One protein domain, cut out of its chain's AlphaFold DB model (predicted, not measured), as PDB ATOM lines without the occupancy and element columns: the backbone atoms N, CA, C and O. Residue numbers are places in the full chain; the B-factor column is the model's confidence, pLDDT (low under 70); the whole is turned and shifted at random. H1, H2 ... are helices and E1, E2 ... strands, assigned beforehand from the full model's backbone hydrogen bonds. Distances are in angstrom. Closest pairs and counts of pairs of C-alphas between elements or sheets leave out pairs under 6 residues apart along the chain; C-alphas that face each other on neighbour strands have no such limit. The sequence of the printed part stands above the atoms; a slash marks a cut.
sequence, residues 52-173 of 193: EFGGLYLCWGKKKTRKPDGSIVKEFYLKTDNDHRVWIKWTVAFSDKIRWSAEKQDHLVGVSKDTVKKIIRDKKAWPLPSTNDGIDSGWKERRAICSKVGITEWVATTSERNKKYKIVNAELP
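Overview. This is residues 52 to 173 of the 193 residues of an uncharacterized protein of Oikopleura dioica (UniProt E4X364). A long antiparallel ribbon of two chain stretches runs the length of this domain: E1 runs on into E2, the chain turns, and E3 and then E4 come back beside them. At one end of the ribbon E5 widens it to a small three-strand sheet with H1 across one face; farther along, H2 packs on E3 near Phe 76, short of the other end, where the hairpin E2 and E3 turns. The 122 printed residues have five named strands and then two named helices, in the order E1 E2 E3 E4 E5 H1 H2; the sheets run E1 - E4 - E5 and E2 - E3, both antiparallel. The class is mixed, helices and strands, with 52 residues, under half, in named elements. The whole is only just compact, close to loose, with a radius of gyration of the C-alphas of 15.9 A, and elongated, spanning 55 by 30 by 26 A.

Arrangement. Begin with E1, residues 52 to 57, which runs on into E2, residues 60 to 66, at 14 degrees. E2 forms a hairpin with E3, residues 72 to 78, antiparallel at 150 degrees; look there for N 63 and O 75, 2.9 A apart and within hydrogen-bond range. E4, residues 85 to 90, is antiparallel to E1 at 152 degrees, with N 54 and O 87 at 2.8 A. E4 forms a hairpin with E5, residues 100 to 104, at 139 degrees, with N 88 and O 101 at 2.8 A. The sheet E1 E4 E5 is only just strongly twisted, its C-alphas up to 4.2 A off the best plane. H1, residues 113 to 122, is on this sheet at a height of 9.6 A; the closest C-alphas of E1 and H1 are those of Gly 55 and Ile 119, 6.5 A. On the local plane H1 runs across the strands, only just, at 60.1 degrees to E1. H2, residues 139 to 149, is not on this sheet; its closest C-alpha pair with E3 is Arg 142 and Phe 76, 6.5 A. In H1 and H2 every O i to N i+4 pair is within hydrogen-bond range.

Along the chain. Find C-alpha 52 at (35.733, 28.998, -18.288), where E1 begins its 14.9 A. E2 covers 19.5 A and ends at C-alpha 66, (-5.325, 40.833, -27.208). E3 measures 19.4 A, E4 15.1 A, E5 13.3 A and H1 14.4 A. H2, 15.2 A long, ends at C-alpha 149, (12.369, 35.160, -12.201).

Size, cuts and confidence. The C-alphas farthest apart are those of Asp 69 and Val 92, 55.1 A. The printed part has no cut, and the link from H1 to H2, 16 residues, is long. Residues 124 to 125 pair in parallel with residues 152 to 153. The mean pLDDT of the printed part is 82.4; look for values under 70 at residues 93 to 98 and 156 to 173.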
ATOM      1  N   GLU A  52      36.672  28.549 -19.316       86.25
ATOM      2  CA  GLU A  52      35.733  28.998 -18.288       86.25
ATOM      3  C   GLU A  52      34.292  29.063 -18.813       86.25
ATOM      4  O   GLU A  52      34.041  29.405 -19.971       86.25
ATOM      5  N   PHE A  53      33.335  28.768 -17.930       89.25
ATOM      6  CA  PHE A  53      31.917  29.022 -18.165       89.25
ATOM      7  C   PHE A  53      31.491  30.329 -17.504       89.25
ATOM      8  O   PHE A  53      31.746  30.557 -16.321       89.25
ATOM      9  N   GLY A  54      30.786  31.156 -18.266       89.69
ATOM     10  CA  GLY A  54      30.139  32.362 -17.777       89.69
ATOM     11  C   GLY A  54      28.678  32.131 -17.399       89.69
ATOM     12  O   GLY A  54      28.243  31.015 -17.111       89.69
ATOM     13  N   GLY A  55      27.913  33.220 -17.391       91.19
ATOM     14  CA  GLY A  55      26.469  33.183 -17.183       91.19
ATOM     15  C   GLY A  55      25.686  32.804 -18.441       91.19
ATOM     16  O   GLY A  55      26.228  32.397 -19.469       91.19
ATOM     17  N   LEU A  56      24.377  32.999 -18.368       93.88
ATOM     18  CA  LEU A  56      23.454  32.832 -19.479       93.88
ATOM     19  C   LEU A  56      23.430  34.065 -20.383       93.88
ATOM     20  O   LEU A  56      23.457  35.204 -19.920       93.88
ATOM     21  N   TYR A  57      23.260  33.831 -21.673       93.00
ATOM     22  CA  TYR A  57      22.733  34.817 -22.599       93.00
ATOM     23  C   TYR A  57      21.246  34.520 -22.817       93.00
ATOM     24  O   TYR A  57      20.872  33.491 -23.391       93.00
ATOM     25  N   LEU A  58      20.394  35.417 -22.312       93.56
ATOM     26  CA  LEU A  58      18.944  35.231 -22.308       93.56
ATOM     27  C   LEU A  58      18.368  35.388 -23.712       93.56
ATOM     28  O   LEU A  58      18.550  36.414 -24.371       93.56
ATOM     29  N   CYS A  59      17.606  34.388 -24.139       91.88
ATOM     30  CA  CYS A  59      16.852  34.450 -25.382       91.88
ATOM     31  C   CYS A  59      15.405  34.863 -25.106       91.88
ATOM     32  O   CYS A  59      14.730  34.305 -24.240       91.88
ATOM     33  N   TRP A  60      14.934  35.844 -25.871       92.69
ATOM     34  CA  TRP A  60      13.619  36.457 -25.711       92.69
ATOM     35  C   TRP A  60      12.690  36.046 -26.848       92.69
ATOM     36  O   TRP A  60      13.116  35.918 -27.997       92.69
ATOM     37  N   GLY A  61      11.417  35.854 -26.520       91.56
ATOM     38  CA  GLY A  61      10.326  35.770 -27.480       91.56
ATOM     39  C   GLY A  61       9.452  37.022 -27.429       91.56
ATOM     40  O   GLY A  61       9.511  37.804 -26.477       91.56
ATOM     41  N   LYS A  62       8.644  37.212 -28.472       92.44
ATOM     42  CA  LYS A  62       7.610  38.249 -28.553       92.44
ATOM     43  C   LYS A  62       6.302  37.568 -28.923       92.44
ATOM     44  O   LYS A  62       6.295  36.748 -29.836       92.44
ATOM     45  N   LYS A  63       5.214  37.905 -28.239       91.56
ATOM     46  CA  LYS A  63       3.862  37.446 -28.579       91.56
ATOM     47  C   LYS A  63       2.916  38.638 -28.659       91.56
ATOM     48  O   LYS A  63       3.138  39.646 -27.994       91.56
ATOM     49  N   LYS A  64       1.889  38.542 -29.499       93.12
ATOM     50  CA  LYS A  64       0.799  39.519 -29.550       93.12
ATOM     51  C   LYS A  64      -0.316  39.015 -28.635       93.12
ATOM     52  O   LYS A  64      -0.813  37.917 -28.851       93.12
ATOM     53  N   THR A  65      -0.694  39.801 -27.637       92.38
ATOM     54  CA  THR A  65      -1.781  39.476 -26.709       92.38
ATOM     55  C   THR A  65      -2.905  40.485 -26.918       92.38
ATOM     56  O   THR A  65      -2.665  41.695 -26.888       92.38
ATOM     57  N   ARG A  66      -4.126  39.991 -27.148       94.62
ATOM     58  CA  ARG A  66      -5.325  40.833 -27.208       94.62
ATOM     59  C   ARG A  66      -5.782  41.126 -25.784       94.62
ATOM     60  O   ARG A  66      -6.017  40.205 -25.003       94.62
ATOM     61  N   LYS A  67      -5.859  42.401 -25.436       93.06
ATOM     62  CA  LYS A  67      -6.367  42.857 -24.143       93.06
ATOM     63  C   LYS A  67      -7.904  42.847 -24.130       93.06
ATOM     64  O   LYS A  67      -8.521  42.822 -25.196       93.06
ATOM     65  N   PRO A  68      -8.536  42.905 -22.941       92.88
ATOM     66  CA  PRO A  68      -9.996  42.989 -22.819       92.88
ATOM     67  C   PRO A  68     -10.615  44.211 -23.514       92.88
ATOM     68  O   PRO A  68     -11.774  44.170 -23.898       92.88
ATOM     69  N   ASP A  69      -9.833  45.278 -23.707       92.81
ATOM     70  CA  ASP A  69     -10.216  46.485 -24.454       92.81
ATOM     71  C   ASP A  69     -10.176  46.304 -25.987       92.81
ATOM     72  O   ASP A  69     -10.410  47.249 -26.736       92.81
ATOM     73  N   GLY A  70      -9.849  45.101 -26.472       92.56
ATOM     74  CA  GLY A  70      -9.716  44.783 -27.889       92.56
ATOM     75  C   GLY A  70      -8.365  45.157 -28.506       92.56
ATOM     76  O   GLY A  70      -8.091  44.713 -29.621       92.56
ATOM     77  N   SER A  71      -7.502  45.896 -27.800       93.31
ATOM     78  CA  SER A  71      -6.184  46.301 -28.300       93.31
ATOM     79  C   SER A  71      -5.207  45.124 -28.369       93.31
ATOM     80  O   SER A  71      -5.237  44.204 -27.548       93.31
ATOM     81  N   ILE A  72      -4.308  45.147 -29.357       92.50
ATOM     82  CA  ILE A  72      -3.259  44.135 -29.523       92.50
ATOM     83  C   ILE A  72      -1.939  44.714 -29.022       92.50
ATOM     84  O   ILE A  72      -1.398  45.655 -29.603       92.50
ATOM     85  N   VAL A  73      -1.386  44.121 -27.965       90.00
ATOM     86  CA  VAL A  73      -0.107  44.539 -27.382       90.00
ATOM     87  C   VAL A  73       0.955  43.476 -27.633       90.00
ATOM     88  O   VAL A  73       0.691  42.279 -27.558       90.00
ATOM     89  N   LYS A  74       2.174  43.914 -27.961       89.75
ATOM     90  CA  LYS A  74       3.341  43.030 -28.046       89.75
ATOM     91  C   LYS A  74       3.913  42.852 -26.644       89.75
ATOM     92  O   LYS A  74       4.408  43.818 -26.076       89.75
ATOM     93  N   GLU A  75       3.861  41.634 -26.128       90.44
ATOM     94  CA  GLU A  75       4.439  41.256 -24.840       90.44
ATOM     95  C   GLU A  75       5.714  40.448 -25.063       90.44
ATOM     96  O   GLU A  75       5.783  39.559 -25.926       90.44
ATOM     97  N   PHE A  76       6.734  40.746 -24.271       93.25
ATOM     98  CA  PHE A  76       7.959  39.969 -24.239       93.25
ATOM     99  C   PHE A  76       7.824  38.821 -23.248       93.25
ATOM    100  O   PHE A  76       7.203  38.930 -22.194       93.25
ATOM    101  N   TYR A  77       8.464  37.705 -23.565       93.12
ATOM    102  CA  TYR A  77       8.602  36.602 -22.628       93.12
ATOM    103  C   TYR A  77      10.003  36.018 -22.712       93.12
ATOM    104  O   TYR A  77      10.683  36.101 -23.742       93.12
ATOM    105  N   LEU A  78      10.445  35.445 -21.601       94.00
ATOM    106  CA  LEU A  78      11.687  34.698 -21.564       94.00
ATOM    107  C   LEU A  78      11.436  33.321 -22.189       94.00
ATOM    108  O   LEU A  78      10.466  32.658 -21.822       94.00
ATOM    109  N   LYS A  79      12.269  32.917 -23.154       94.44
ATOM    110  CA  LYS A  79      12.179  31.571 -23.739       94.44
ATOM    111  C   LYS A  79      12.503  30.493 -22.701       94.44
ATOM    112  O   LYS A  79      12.914  30.806 -21.589       94.44
ATOM    113  N   THR A  80      12.307  29.229 -23.070       93.56
ATOM    114  CA  THR A  80      12.604  28.109 -22.172       93.56
ATOM    115  C   THR A  80      14.099  28.021 -21.873       93.56
ATOM    116  O   THR A  80      14.927  28.492 -22.655       93.56
ATOM    117  N   ASP A  81      14.450  27.374 -20.761       93.19
ATOM    118  CA  ASP A  81      15.842  27.232 -20.327       93.19
ATOM    119  C   ASP A  81      16.744  26.623 -21.411       93.19
ATOM    120  O   ASP A  81      17.895  27.031 -21.535       93.19
ATOM    121  N   ASN A  82      16.224  25.711 -22.242       89.81
ATOM    122  CA  ASN A  82      16.968  25.067 -23.332       89.81
ATOM    123  C   ASN A  82      17.298  26.026 -24.490       89.81
ATOM    124  O   ASN A  82      18.272  25.819 -25.211       89.81
ATOM    125  N   ASP A  83      16.506  27.086 -24.668       91.94
ATOM    126  CA  ASP A  83      16.726  28.087 -25.716       91.94
ATOM    127  C   ASP A  83      17.816  29.093 -25.341       91.94
ATOM    128  O   ASP A  83      18.322  29.819 -26.201       91.94
ATOM    129  N   HIS A  84      18.149  29.197 -24.052       92.25
ATOM    130  CA  HIS A  84      19.195  30.095 -23.585       92.25
ATOM    131  C   HIS A  84      20.571  29.617 -24.027       92.25
ATOM    132  O   HIS A  84      20.846  28.422 -24.152       92.25
ATOM    133  N   ARG A  85      21.462  30.579 -24.244       93.06
ATOM    134  CA  ARG A  85      22.854  30.307 -24.600       93.06
ATOM    135  C   ARG A  85      23.736  30.428 -23.368       93.06
ATOM    136  O   ARG A  85      23.396  31.139 -22.424       93.06
ATOM    137  N   VAL A  86      24.877  29.757 -23.391       90.50
ATOM    138  CA  VAL A  86      25.863  29.789 -22.306       90.50
ATOM    139  C   VAL A  86      27.076  30.580 -22.772       90.50
ATOM    140  O   VAL A  86      27.580  30.340 -23.870       90.50
ATOM    141  N   TRP A  87      27.543  31.522 -21.955       89.56
ATOM    142  CA  TRP A  87      28.814  32.192 -22.210       89.56
ATOM    143  C   TRP A  87      29.978  31.243 -21.961       89.56
ATOM    144  O   TRP A  87      30.062  30.608 -20.911       89.56
ATOM    145  N   ILE A  88      30.887  31.172 -22.923       86.19
ATOM    146  CA  ILE A  88      32.063  30.311 -22.898       86.19
ATOM    147  C   ILE A  88      33.290  31.151 -23.169       86.19
ATOM    148  O   ILE A  88      33.321  31.910 -24.140       86.19
ATOM    149  N   LYS A  89      34.296  30.973 -22.317       85.25
ATOM    150  CA  LYS A  89      35.646  31.463 -22.527       85.25
ATOM    151  C   LYS A  89      36.489  30.359 -23.142       85.25
ATOM    152  O   LYS A  89      36.653  29.291 -22.550       85.25
ATOM    153  N   TRP A  90      37.039  30.626 -24.311       82.19
ATOM    154  CA  TRP A  90      37.916  29.710 -25.028       82.19
ATOM    155  C   TRP A  90      39.371  29.881 -24.588       82.19
ATOM    156  O   TRP A  90      39.828  30.997 -24.312       82.19
ATOM    157  N   THR A  91      40.126  28.779 -24.572       76.94
ATOM    158  CA  THR A  91      41.568  28.808 -24.269       76.94
ATOM    159  C   THR A  91      42.365  29.601 -25.308       76.94
ATOM    160  O   THR A  91      43.360  30.236 -24.963       76.94
ATOM    161  N   VAL A  92      41.895  29.669 -26.553       72.69
ATOM    162  CA  VAL A  92      42.460  30.518 -27.611       72.69
ATOM    163  C   VAL A  92      41.586  31.739 -27.880       72.69
ATOM    164  O   VAL A  92      40.389  31.736 -27.602       72.69
ATOM    165  N   ALA A  93      42.173  32.786 -28.452       69.44
ATOM    166  CA  ALA A  93      41.389  33.888 -28.996       69.44
ATOM    167  C   ALA A  93      41.064  33.674 -30.475       69.44
ATOM    168  O   ALA A  93      41.883  33.150 -31.233       69.44
ATOM    169  N   PHE A  94      39.896  34.155 -30.897       65.50
ATOM    170  CA  PHE A  94      39.570  34.300 -32.311       65.50
ATOM    171  C   PHE A  94      40.447  35.382 -32.968       65.50
ATOM    172  O   PHE A  94      41.202  36.097 -32.302       65.50
ATOM    173  N   SER A  95      40.357  35.509 -34.293       63.25
ATOM    174  CA  SER A  95      41.160  36.447 -35.095       63.25
ATOM    175  C   SER A  95      41.038  37.914 -34.653       63.25
ATOM    176  O   SER A  95      41.960  38.702 -34.854       63.25
ATOM    177  N   ASP A  96      39.937  38.273 -33.997       64.00
ATOM    178  CA  ASP A  96      39.656  39.588 -33.418       64.00
ATOM    179  C   ASP A  96      40.111  39.738 -31.952       64.00
ATOM    180  O   ASP A  96      39.777  40.723 -31.293       64.00
ATOM    181  N   LYS A  97      40.906  38.788 -31.440       65.81
ATOM    182  CA  LYS A  97      41.378  38.697 -30.047       65.81
ATOM    183  C   LYS A  97      40.258  38.501 -29.012       65.81
ATOM    184  O   LYS A  97      40.497  38.653 -27.812       65.81
ATOM    185  N   ILE A  98      39.046  38.146 -29.440       68.56
ATOM    186  CA  ILE A  98      37.927  37.851 -28.542       68.56
ATOM    187  C   ILE A  98      38.011  36.394 -28.083       68.56
ATOM    188  O   ILE A  98      38.313  35.500 -28.868       68.56
ATOM    189  N   ARG A  99      37.745  36.153 -26.795       76.69
ATOM    190  CA  ARG A  99      37.777  34.814 -26.175       76.69
ATOM    191  C   ARG A  99      36.431  34.352 -25.636       76.69
ATOM    192  O   ARG A  99      36.302  33.192 -25.282       76.69
ATOM    193  N   TRP A 100      35.446  35.243 -25.566       82.81
ATOM    194  CA  TRP A 100      34.116  34.943 -25.047       82.81
ATOM    195  C   TRP A 100      33.102  34.835 -26.186       82.81
ATOM    196  O   TRP A 100      33.003  35.756 -26.998       82.81
ATOM    197  N   SER A 101      32.316  33.759 -26.223       82.81
ATOM    198  CA  SER A 101      31.142  33.642 -27.101       82.81
ATOM    199  C   SER A 101      29.944  33.040 -26.361       82.81
ATOM    200  O   SER A 101      30.103  32.345 -25.361       82.81
ATOM    201  N   ALA A 102      28.730  33.343 -26.831       87.56
ATOM    202  CA  ALA A 102      27.488  32.776 -26.310       87.56
ATOM    203  C   ALA A 102      27.019  31.629 -27.217       87.56
ATOM    204  O   ALA A 102      26.483  31.857 -28.308       87.56
ATOM    205  N   GLU A 103      27.191  30.395 -26.756       85.69
ATOM    206  CA  GLU A 103      26.953  29.186 -27.545       85.69
ATOM    207  C   GLU A 103      25.618  28.515 -27.195       85.69
ATOM    208  O   GLU A 103      25.134  28.588 -26.062       85.69
ATOM    209  N   LYS A 104      25.006  27.850 -28.184       86.69
ATOM    210  CA  LYS A 104      23.816  27.014 -27.957       86.69
ATOM    211  C   LYS A 104      24.198  25.789 -27.133       86.69
ATOM    212  O   LYS A 104      25.238  25.191 -27.386       86.69
ATOM    213  N   GLN A 105      23.322  25.371 -26.223       87.12
ATOM    214  CA  GLN A 105      23.565  24.214 -25.355       87.12
ATOM    215  C   GLN A 105      23.812  22.927 -26.154       87.12
ATOM    216  O   GLN A 105      24.739  22.185 -25.843       87.12
ATOM    217  N   ASP A 106      23.065  22.720 -27.242       82.44
ATOM    218  CA  ASP A 106      23.216  21.548 -28.119       82.44
ATOM    219  C   ASP A 106      24.545  21.517 -28.885       82.44
ATOM    220  O   ASP A 106      24.961  20.471 -29.377       82.44
ATOM    221  N   HIS A 107      25.226  22.660 -28.998       79.44
ATOM    222  CA  HIS A 107      26.531  22.749 -29.649       79.44
ATOM    223  C   HIS A 107      27.685  22.469 -28.672       79.44
ATOM    224  O   HIS A 107      28.840  22.457 -29.081       79.44
ATOM    225  N   LEU A 108      27.406  22.236 -27.383       77.25
ATOM    226  CA  LEU A 108      28.423  21.965 -26.362       77.25
ATOM    227  C   LEU A 108      28.721  20.469 -26.250       77.25
ATOM    228  O   LEU A 108      28.554  19.848 -25.198       77.25
ATOM    229  N   VAL A 109      29.158  19.871 -27.357       72.94
ATOM    230  CA  VAL A 109      29.488  18.441 -27.416       72.94
ATOM    231  C   VAL A 109      30.745  18.173 -26.591       72.94
ATOM    232  O   VAL A 109      31.795  18.677 -26.952       72.94
ATOM    233  N   GLY A 110      30.659  17.358 -25.536       75.19
ATOM    234  CA  GLY A 110      31.782  17.051 -24.630       75.19
ATOM    235  C   GLY A 110      31.700  17.752 -23.268       75.19
ATOM    236  O   GLY A 110      32.439  17.407 -22.346       75.19
ATOM    237  N   VAL A 111      30.739  18.663 -23.095       82.62
ATOM    238  CA  VAL A 111      30.387  19.247 -21.796       82.62
ATOM    239  C   VAL A 111      29.318  18.392 -21.117       82.62
ATOM    240  O   VAL A 111      28.362  17.942 -21.749       82.62
ATOM    241  N   SER A 112      29.454  18.169 -19.808       86.44
ATOM    242  CA  SER A 112      28.437  17.428 -19.059       86.44
ATOM    243  C   SER A 112      27.119  18.213 -19.003       86.44
ATOM    244  O   SER A 112      27.103  19.419 -18.733       86.44
ATOM    245  N   LYS A 113      25.986  17.528 -19.205       88.38
ATOM    246  CA  LYS A 113      24.653  18.148 -19.090       88.38
ATOM    247  C   LYS A 113      24.421  18.748 -17.700       88.38
ATOM    248  O   LYS A 113      23.717  19.746 -17.573       88.38
ATOM    249  N   ASP A 114      25.036  18.177 -16.667       90.69
ATOM    250  CA  ASP A 114      24.918  18.663 -15.291       90.69
ATOM    251  C   ASP A 114      25.636  20.000 -15.082       90.69
ATOM    252  O   ASP A 114      25.134  20.855 -14.353       90.69
ATOM    253  N   THR A 115      26.752  20.236 -15.780       89.69
ATOM    254  CA  THR A 115      27.417  21.548 -15.805       89.69
ATOM    255  C   THR A 115      26.485  22.615 -16.373       89.69
ATOM    256  O   THR A 115      26.309  23.663 -15.756       89.69
ATOM    257  N   VAL A 116      25.835  22.335 -17.507       89.81
ATOM    258  CA  VAL A 116      24.896  23.273 -18.146       89.81
ATOM    259  C   VAL A 116      23.691  23.540 -17.240       89.81
ATOM    260  O   VAL A 116      23.352  24.695 -16.985       89.81
ATOM    261  N   LYS A 117      23.100  22.491 -16.655       93.06
ATOM    262  CA  LYS A 117      22.004  22.626 -15.681       93.06
ATOM    263  C   LYS A 117      22.398  23.464 -14.468       93.06
ATOM    264  O   LYS A 117      21.585  24.248 -13.983       93.06
ATOM    265  N   LYS A 118      23.632  23.320 -13.971       93.88
ATOM    266  CA  LYS A 118      24.142  24.132 -12.860       93.88
ATOM    267  C   LYS A 118      24.181  25.616 -13.234       93.88
ATOM    268  O   LYS A 118      23.676  26.426 -12.469       93.88
ATOM    269  N   ILE A 119      24.697  25.952 -14.418       92.88
ATOM    270  CA  ILE A 119      24.755  27.339 -14.910       92.88
ATOM    271  C   ILE A 119      23.346  27.936 -15.033       92.88
ATOM    272  O   ILE A 119      23.113  29.061 -14.593       92.88
ATOM    273  N   ILE A 120      22.392  27.169 -15.571       93.38
ATOM    274  CA  ILE A 120      20.987  27.591 -15.675       93.38
ATOM    275  C   ILE A 120      20.396  27.856 -14.288       93.38
ATOM    276  O   ILE A 120      19.797  28.906 -14.046       93.38
ATOM    277  N   ARG A 121      20.617  26.933 -13.345       94.44
ATOM    278  CA  ARG A 121      20.123  27.036 -11.966       94.44
ATOM    279  C   ARG A 121      20.693  28.240 -11.222       94.44
ATOM    280  O   ARG A 121      19.991  28.818 -10.395       94.44
ATOM    281  N   ASP A 122      21.931  28.627 -11.519       94.06
ATOM    282  CA  ASP A 122      22.579  29.781 -10.894       94.06
ATOM    283  C   ASP A 122      21.924  31.114 -11.310       94.06
ATOM    284  O   ASP A 122      22.113  32.117 -10.622       94.06
ATOM    285  N   LYS A 123      21.130  31.137 -12.398       93.69
ATOM    286  CA  LYS A 123      20.353  32.303 -12.870       93.69
ATOM    287  C   LYS A 123      21.175  33.592 -12.980       93.69
ATOM    288  O   LYS A 123      20.670  34.695 -12.771       93.69
ATOM    289  N   LYS A 124      22.456  33.468 -13.317       94.56
ATOM    290  CA  LYS A 124      23.328  34.606 -13.616       94.56
ATOM    291  C   LYS A 124      23.356  34.802 -15.118       94.56
ATOM    292  O   LYS A 124      23.637  33.848 -15.835       94.56
ATOM    293  N   ALA A 125      23.085  36.008 -15.599       93.19
ATOM    294  CA  ALA A 125      23.003  36.289 -17.025       93.19
ATOM    295  C   ALA A 125      23.716  37.580 -17.418       93.19
ATOM    296  O   ALA A 125      23.759  38.541 -16.653       93.19
ATOM    297  N   TRP A 126      24.242  37.611 -18.637       90.00
ATOM    298  CA  TRP A 126      24.833  38.798 -19.232       90.00
ATOM    299  C   TRP A 126      24.581  38.832 -20.753       90.00
ATOM    300  O   TRP A 126      24.616  37.786 -21.400       90.00
ATOM    301  N   PRO A 127      24.340  40.003 -21.361       88.94
ATOM    302  CA  PRO A 127      23.966  41.240 -20.691       88.94
ATOM    303  C   PRO A 127      22.538  41.130 -20.140       88.94
ATOM    304  O   PRO A 127      21.686  40.435 -20.702       88.94
ATOM    305  N   LEU A 128      22.254  41.832 -19.045       90.25
ATOM    306  CA  LEU A 128      20.865  42.064 -18.664       90.25
ATOM    307  C   LEU A 128      20.258  43.171 -19.537       90.25
ATOM    308  O   LEU A 128      20.978  44.101 -19.911       90.25
ATOM    309  N   PRO A 129      18.937  43.131 -19.801       91.50
ATOM    310  CA  PRO A 129      18.250  44.223 -20.478       91.50
ATOM    311  C   PRO A 129      18.562  45.556 -19.800       91.50
ATOM    312  O   PRO A 129      18.528  45.661 -18.567       91.50
ATOM    313  N   SER A 130      18.895  46.562 -20.599       89.25
ATOM    314  CA  SER A 130      19.306  47.876 -20.102       89.25
ATOM    315  C   SER A 130      18.869  48.988 -21.049       89.25
ATOM    316  O   SER A 130      18.450  48.737 -22.176       89.25
ATOM    317  N   THR A 131      19.011  50.236 -20.606       87.50
ATOM    318  CA  THR A 131      18.764  51.426 -21.434       87.50
ATOM    319  C   THR A 131      19.593  51.445 -22.719       87.50
ATOM    320  O   THR A 131      19.157  52.034 -23.705       87.50
ATOM    321  N   ASN A 132      20.750  50.772 -22.734       85.50
ATOM    322  CA  ASN A 132      21.633  50.701 -23.899       85.50
ATOM    323  C   ASN A 132      21.044  49.879 -25.057       85.50
ATOM    324  O   ASN A 132      21.511  50.014 -26.183       85.50
ATOM    325  N   ASP A 133      20.015  49.061 -24.807       81.31
ATOM    326  CA  ASP A 133      19.343  48.281 -25.852       81.31
ATOM    327  C   ASP A 133      18.434  49.148 -26.748       81.31
ATOM    328  O   ASP A 133      17.948  48.676 -27.774       81.31
ATOM    329  N   GLY A 134      18.165  50.398 -26.355       81.00
ATOM    330  CA  GLY A 134      17.252  51.306 -27.052       81.00
ATOM    331  C   GLY A 134      15.800  51.209 -26.573       81.00
ATOM    332  O   GLY A 134      15.392  50.252 -25.908       81.00
ATOM    333  N   ILE A 135      15.008  52.235 -26.899       75.00
ATOM    334  CA  ILE A 135      13.635  52.430 -26.397       75.00
ATOM    335  C   ILE A 135      12.689  51.326 -26.902       75.00
ATOM    336  O   ILE A 135      11.952  50.742 -26.107       75.00
ATOM    337  N   ASP A 136      12.797  50.948 -28.176       79.12
ATOM    338  CA  ASP A 136      11.913  49.961 -28.821       79.12
ATOM    339  C   ASP A 136      12.258  48.501 -28.489       79.12
ATOM    340  O   ASP A 136      11.593  47.555 -28.920       79.12
ATOM    341  N   SER A 137      13.307  48.288 -27.697       83.19
ATOM    342  CA  SER A 137      13.756  46.952 -27.315       83.19
ATOM    343  C   SER A 137      12.890  46.313 -26.226       83.19
ATOM    344  O   SER A 137      13.092  45.143 -25.900       83.19
ATOM    345  N   GLY A 138      11.977  47.067 -25.603       87.19
ATOM    346  CA  GLY A 138      11.193  46.595 -24.459       87.19
ATOM    347  C   GLY A 138      12.048  46.301 -23.221       87.19
ATOM    348  O   GLY A 138      11.682  45.459 -22.403       87.19
ATOM    349  N   TRP A 139      13.217  46.944 -23.070       91.25
ATOM    350  CA  TRP A 139      14.168  46.624 -21.997       91.25
ATOM    351  C   TRP A 139      13.562  46.721 -20.590       91.25
ATOM    352  O   TRP A 139      13.932  45.924 -19.735       91.25
ATOM    353  N   LYS A 140      12.616  47.641 -20.344       93.06
ATOM    354  CA  LYS A 140      11.932  47.773 -19.043       93.06
ATOM    355  C   LYS A 140      11.118  46.526 -18.702       93.06
ATOM    356  O   LYS A 140      11.254  45.987 -17.608       93.06
ATOM    357  N   GLU A 141      10.313  46.055 -19.649       93.25
ATOM    358  CA  GLU A 141       9.501  44.844 -19.502       93.25
ATOM    359  C   GLU A 141      10.397  43.613 -19.341       93.25
ATOM    360  O   GLU A 141      10.251  42.852 -18.386       93.25
ATOM    361  N   ARG A 142      11.410  43.473 -20.206       93.69
ATOM    362  CA  ARG A 142      12.397  42.390 -20.118       93.69
ATOM    363  C   ARG A 142      13.145  42.404 -18.777       93.69
ATOM    364  O   ARG A 142      13.320  41.357 -18.160       93.69
ATOM    365  N   ARG A 143      13.531  43.580 -18.268       94.44
ATOM    366  CA  ARG A 143      14.158  43.730 -16.943       94.44
ATOM    367  C   ARG A 143      13.212  43.294 -15.826       94.44
ATOM    368  O   ARG A 143      13.645  42.572 -14.933       94.44
ATOM    369  N   ALA A 144      11.940  43.688 -15.889       95.06
ATOM    370  CA  ALA A 144      10.935  43.284 -14.909       95.06
ATOM    371  C   ALA A 144      10.744  41.757 -14.887       95.06
ATOM    372  O   ALA A 144      10.666  41.165 -13.810       95.06
ATOM    373  N   ILE A 145      10.758  41.106 -16.056       95.06
ATOM    374  CA  ILE A 145      10.732  39.640 -16.167       95.06
ATOM    375  C   ILE A 145      11.970  39.027 -15.498       95.06
ATOM    376  O   ILE A 145      11.820  38.122 -14.677       95.06
ATOM    377  N   CYS A 146      13.176  39.543 -15.771       95.06
ATOM    378  CA  CYS A 146      14.399  39.069 -15.110       95.06
ATOM    379  C   CYS A 146      14.301  39.168 -13.582       95.06
ATOM    380  O   CYS A 146      14.589  38.195 -12.886       95.06
ATOM    381  N   SER A 147      13.846  40.310 -13.058       95.00
ATOM    382  CA  SER A 147      13.666  40.515 -11.617       95.00
ATOM    383  C   SER A 147      12.643  39.551 -11.018       95.00
ATOM    384  O   SER A 147      12.907  38.967  -9.970       95.00
ATOM    385  N   LYS A 148      11.512  39.317 -11.697       95.81
ATOM    386  CA  LYS A 148      10.468  38.382 -11.247       95.81
ATOM    387  C   LYS A 148      10.960  36.933 -11.187       95.81
ATOM    388  O   LYS A 148      10.574  36.194 -10.289       95.81
ATOM    389  N   VAL A 149      11.809  36.524 -12.131       94.00
ATOM    390  CA  VAL A 149      12.369  35.160 -12.201       94.00
ATOM    391  C   VAL A 149      13.584  34.983 -11.271       94.00
ATOM    392  O   VAL A 149      14.010  33.851 -11.017       94.00
ATOM    393  N   GLY A 150      14.125  36.075 -10.722       95.19
ATOM    394  CA  GLY A 150      15.308  36.067  -9.859       95.19
ATOM    395  C   GLY A 150      16.624  35.967 -10.632       95.19
ATOM    396  O   GLY A 150      17.591  35.403 -10.128       95.19
ATOM    397  N   ILE A 151      16.657  36.466 -11.871       95.75
ATOM    398  CA  ILE A 151      17.869  36.495 -12.691       95.75
ATOM    399  C   ILE A 151      18.732  37.685 -12.277       95.75
ATOM    400  O   ILE A 151      18.271  38.827 -12.239       95.75
ATOM    401  N   THR A 152      20.003  37.410 -11.999       94.12
ATOM    402  CA  THR A 152      21.001  38.404 -11.586       94.12
ATOM    403  C   THR A 152      22.044  38.616 -12.674       94.12
ATOM    404  O   THR A 152      22.199  37.795 -13.577       94.12
ATOM    405  N   GLU A 153      22.750  39.744 -12.623       90.75
ATOM    406  CA  GLU A 153      23.786  40.039 -13.608       90.75
ATOM    407  C   GLU A 153      25.012  39.158 -13.363       90.75
ATOM    408  O   GLU A 153      25.561  39.113 -12.259       90.75
ATOM    409  N   TRP A 154      25.445  38.451 -14.403       90.06
ATOM    410  CA  TRP A 154      26.738  37.794 -14.398       90.06
ATOM    411  C   TRP A 154      27.820  38.838 -14.662       90.06
ATOM    412  O   TRP A 154      27.757  39.588 -15.634       90.06
ATOM    413  N   VAL A 155      28.823  38.866 -13.793       79.81
ATOM    414  CA  VAL A 155      29.986  39.738 -13.928       79.81
ATOM    415  C   VAL A 155      31.200  38.831 -14.006       79.81
ATOM    416  O   VAL A 155      31.420  38.030 -13.096       79.81
ATOM    417  N   ALA A 156      31.972  38.957 -15.087       68.81
ATOM    418  CA  ALA A 156      33.254  38.279 -15.210       68.81
ATOM    419  C   ALA A 156      34.163  38.654 -14.028       68.81
ATOM    420  O   ALA A 156      34.075  39.760 -13.480       68.81
ATOM    421  N   THR A 157      35.040  37.737 -13.637       64.69
ATOM    422  CA  THR A 157      36.005  37.925 -12.549       64.69
ATOM    423  C   THR A 157      36.778  39.243 -12.730       64.69
ATOM    424  O   THR A 157      37.006  39.690 -13.853       64.69
ATOM    425  N   THR A 158      37.158  39.892 -11.624       51.50
ATOM    426  CA  THR A 158      37.536  41.321 -11.486       51.50
ATOM    427  C   THR A 158      38.499  41.896 -12.544       51.50
ATOM    428  O   THR A 158      38.488  43.103 -12.769       51.50
ATOM    429  N   SER A 159      39.286  41.064 -13.236       55.75
ATOM    430  CA  SER A 159      40.199  41.459 -14.321       55.75
ATOM    431  C   SER A 159      39.514  41.776 -15.667       55.75
ATOM    432  O   SER A 159      40.123  42.411 -16.524       55.75
ATOM    433  N   GLU A 160      38.260  41.364 -15.888       56.00
ATOM    434  CA  GLU A 160      37.606  41.422 -17.214       56.00
ATOM    435  C   GLU A 160      36.336  42.304 -17.253       56.00
ATOM    436  O   GLU A 160      35.680  42.420 -18.286       56.00
ATOM    437  N   ARG A 161      36.012  43.008 -16.156       47.88
ATOM    438  CA  ARG A 161      34.752  43.762 -15.946       47.88
ATOM    439  C   ARG A 161      34.418  44.826 -17.017       47.88
ATOM    440  O   ARG A 161      33.256  45.185 -17.156       47.88
ATOM    441  N   ASN A 162      35.400  45.298 -17.790       50.66
ATOM    442  CA  ASN A 162      35.233  46.378 -18.778       50.66
ATOM    443  C   ASN A 162      35.322  45.925 -20.248       50.66
ATOM    444  O   ASN A 162      35.319  46.767 -21.149       50.66
ATOM    445  N   LYS A 163      35.435  44.621 -20.526       56.00
ATOM    446  CA  LYS A 163      35.564  44.123 -21.903       56.00
ATOM    447  C   LYS A 163      34.176  43.981 -22.546       56.00
ATOM    448  O   LYS A 163      33.276  43.368 -21.984       56.00
ATOM    449  N   LYS A 164      33.989  44.573 -23.734       52.16
ATOM    450  CA  LYS A 164      32.785  44.375 -24.560       52.16
ATOM    451  C   LYS A 164      32.876  43.001 -25.226       52.16
ATOM    452  O   LYS A 164      33.766  42.787 -26.045       52.16
ATOM    453  N   TYR A 165      31.973  42.088 -24.890       60.91
ATOM    454  CA  TYR A 165      31.925  40.758 -25.501       60.91
ATOM    455  C   TYR A 165      31.048  40.771 -26.757       60.91
ATOM    456  O   TYR A 165      29.981  41.389 -26.774       60.91
ATOM    457  N   LYS A 166      31.500  40.105 -27.823       53.31
ATOM    458  CA  LYS A 166      30.767  40.020 -29.090       53.31
ATOM    459  C   LYS A 166      29.963  38.728 -29.132       53.31
ATOM    460  O   LYS A 166      30.471  37.650 -28.839       53.31
ATOM    461  N   ILE A 167      28.703  38.837 -29.531       48.03
ATOM    462  CA  ILE A 167      27.848  37.679 -29.783       48.03
ATOM    463  C   ILE A 167      28.259  37.105 -31.143       48.03
ATOM    464  O   ILE A 167      27.915  37.658 -32.189       48.03
ATOM    465  N   VAL A 168      29.026  36.019 -31.141       43.22
ATOM    466  CA  VAL A 168      29.298  35.241 -32.356       43.22
ATOM    467  C   VAL A 168      28.047  34.392 -32.630       43.22
ATOM    468  O   VAL A 168      27.616  33.636 -31.765       43.22
ATOM    469  N   ASN A 169      27.421  34.563 -33.800       42.69
ATOM    470  CA  ASN A 169      26.087  34.051 -34.172       42.69
ATOM    471  C   ASN A 169      24.901  34.709 -33.441       42.69
ATOM    472  O   ASN A 169      24.107  34.037 -32.774       42.69
ATOM    473  N   ALA A 170      24.748  36.020 -33.653       41.59
ATOM    474  CA  ALA A 170      23.553  36.797 -33.316       41.59
ATOM    475  C   ALA A 170      22.354  36.536 -34.251       41.59
ATOM    476  O   ALA A 170      21.380  37.284 -34.190       41.59
ATOM    477  N   GLU A 171      22.394  35.494 -35.094       39.16
ATOM    478  CA  GLU A 171      21.198  34.982 -35.767       39.16
ATOM    479  C   GLU A 171      20.237  34.432 -34.706       39.16
ATOM    480  O   GLU A 171      20.214  33.260 -34.317       39.16
ATOM    481  N   LEU A 172      19.474  35.378 -34.170       33.53
ATOM    482  CA  LEU A 172      18.103  35.222 -33.755       33.53
ATOM    483  C   LEU A 172      17.387  34.418 -34.851       33.53
ATOM    484  O   LEU A 172      17.583  34.727 -36.029       33.53
ATOM    485  N   PRO A 173      16.496  33.467 -34.530       31.73
ATOM    486  CA  PRO A 173      15.370  33.262 -35.419       31.73
ATOM    487  C   PRO A 173      14.616  34.597 -35.461       31.73
ATOM    488  O   PRO A 173      13.814  34.916 -34.584       31.73
TER     489      PRO A 173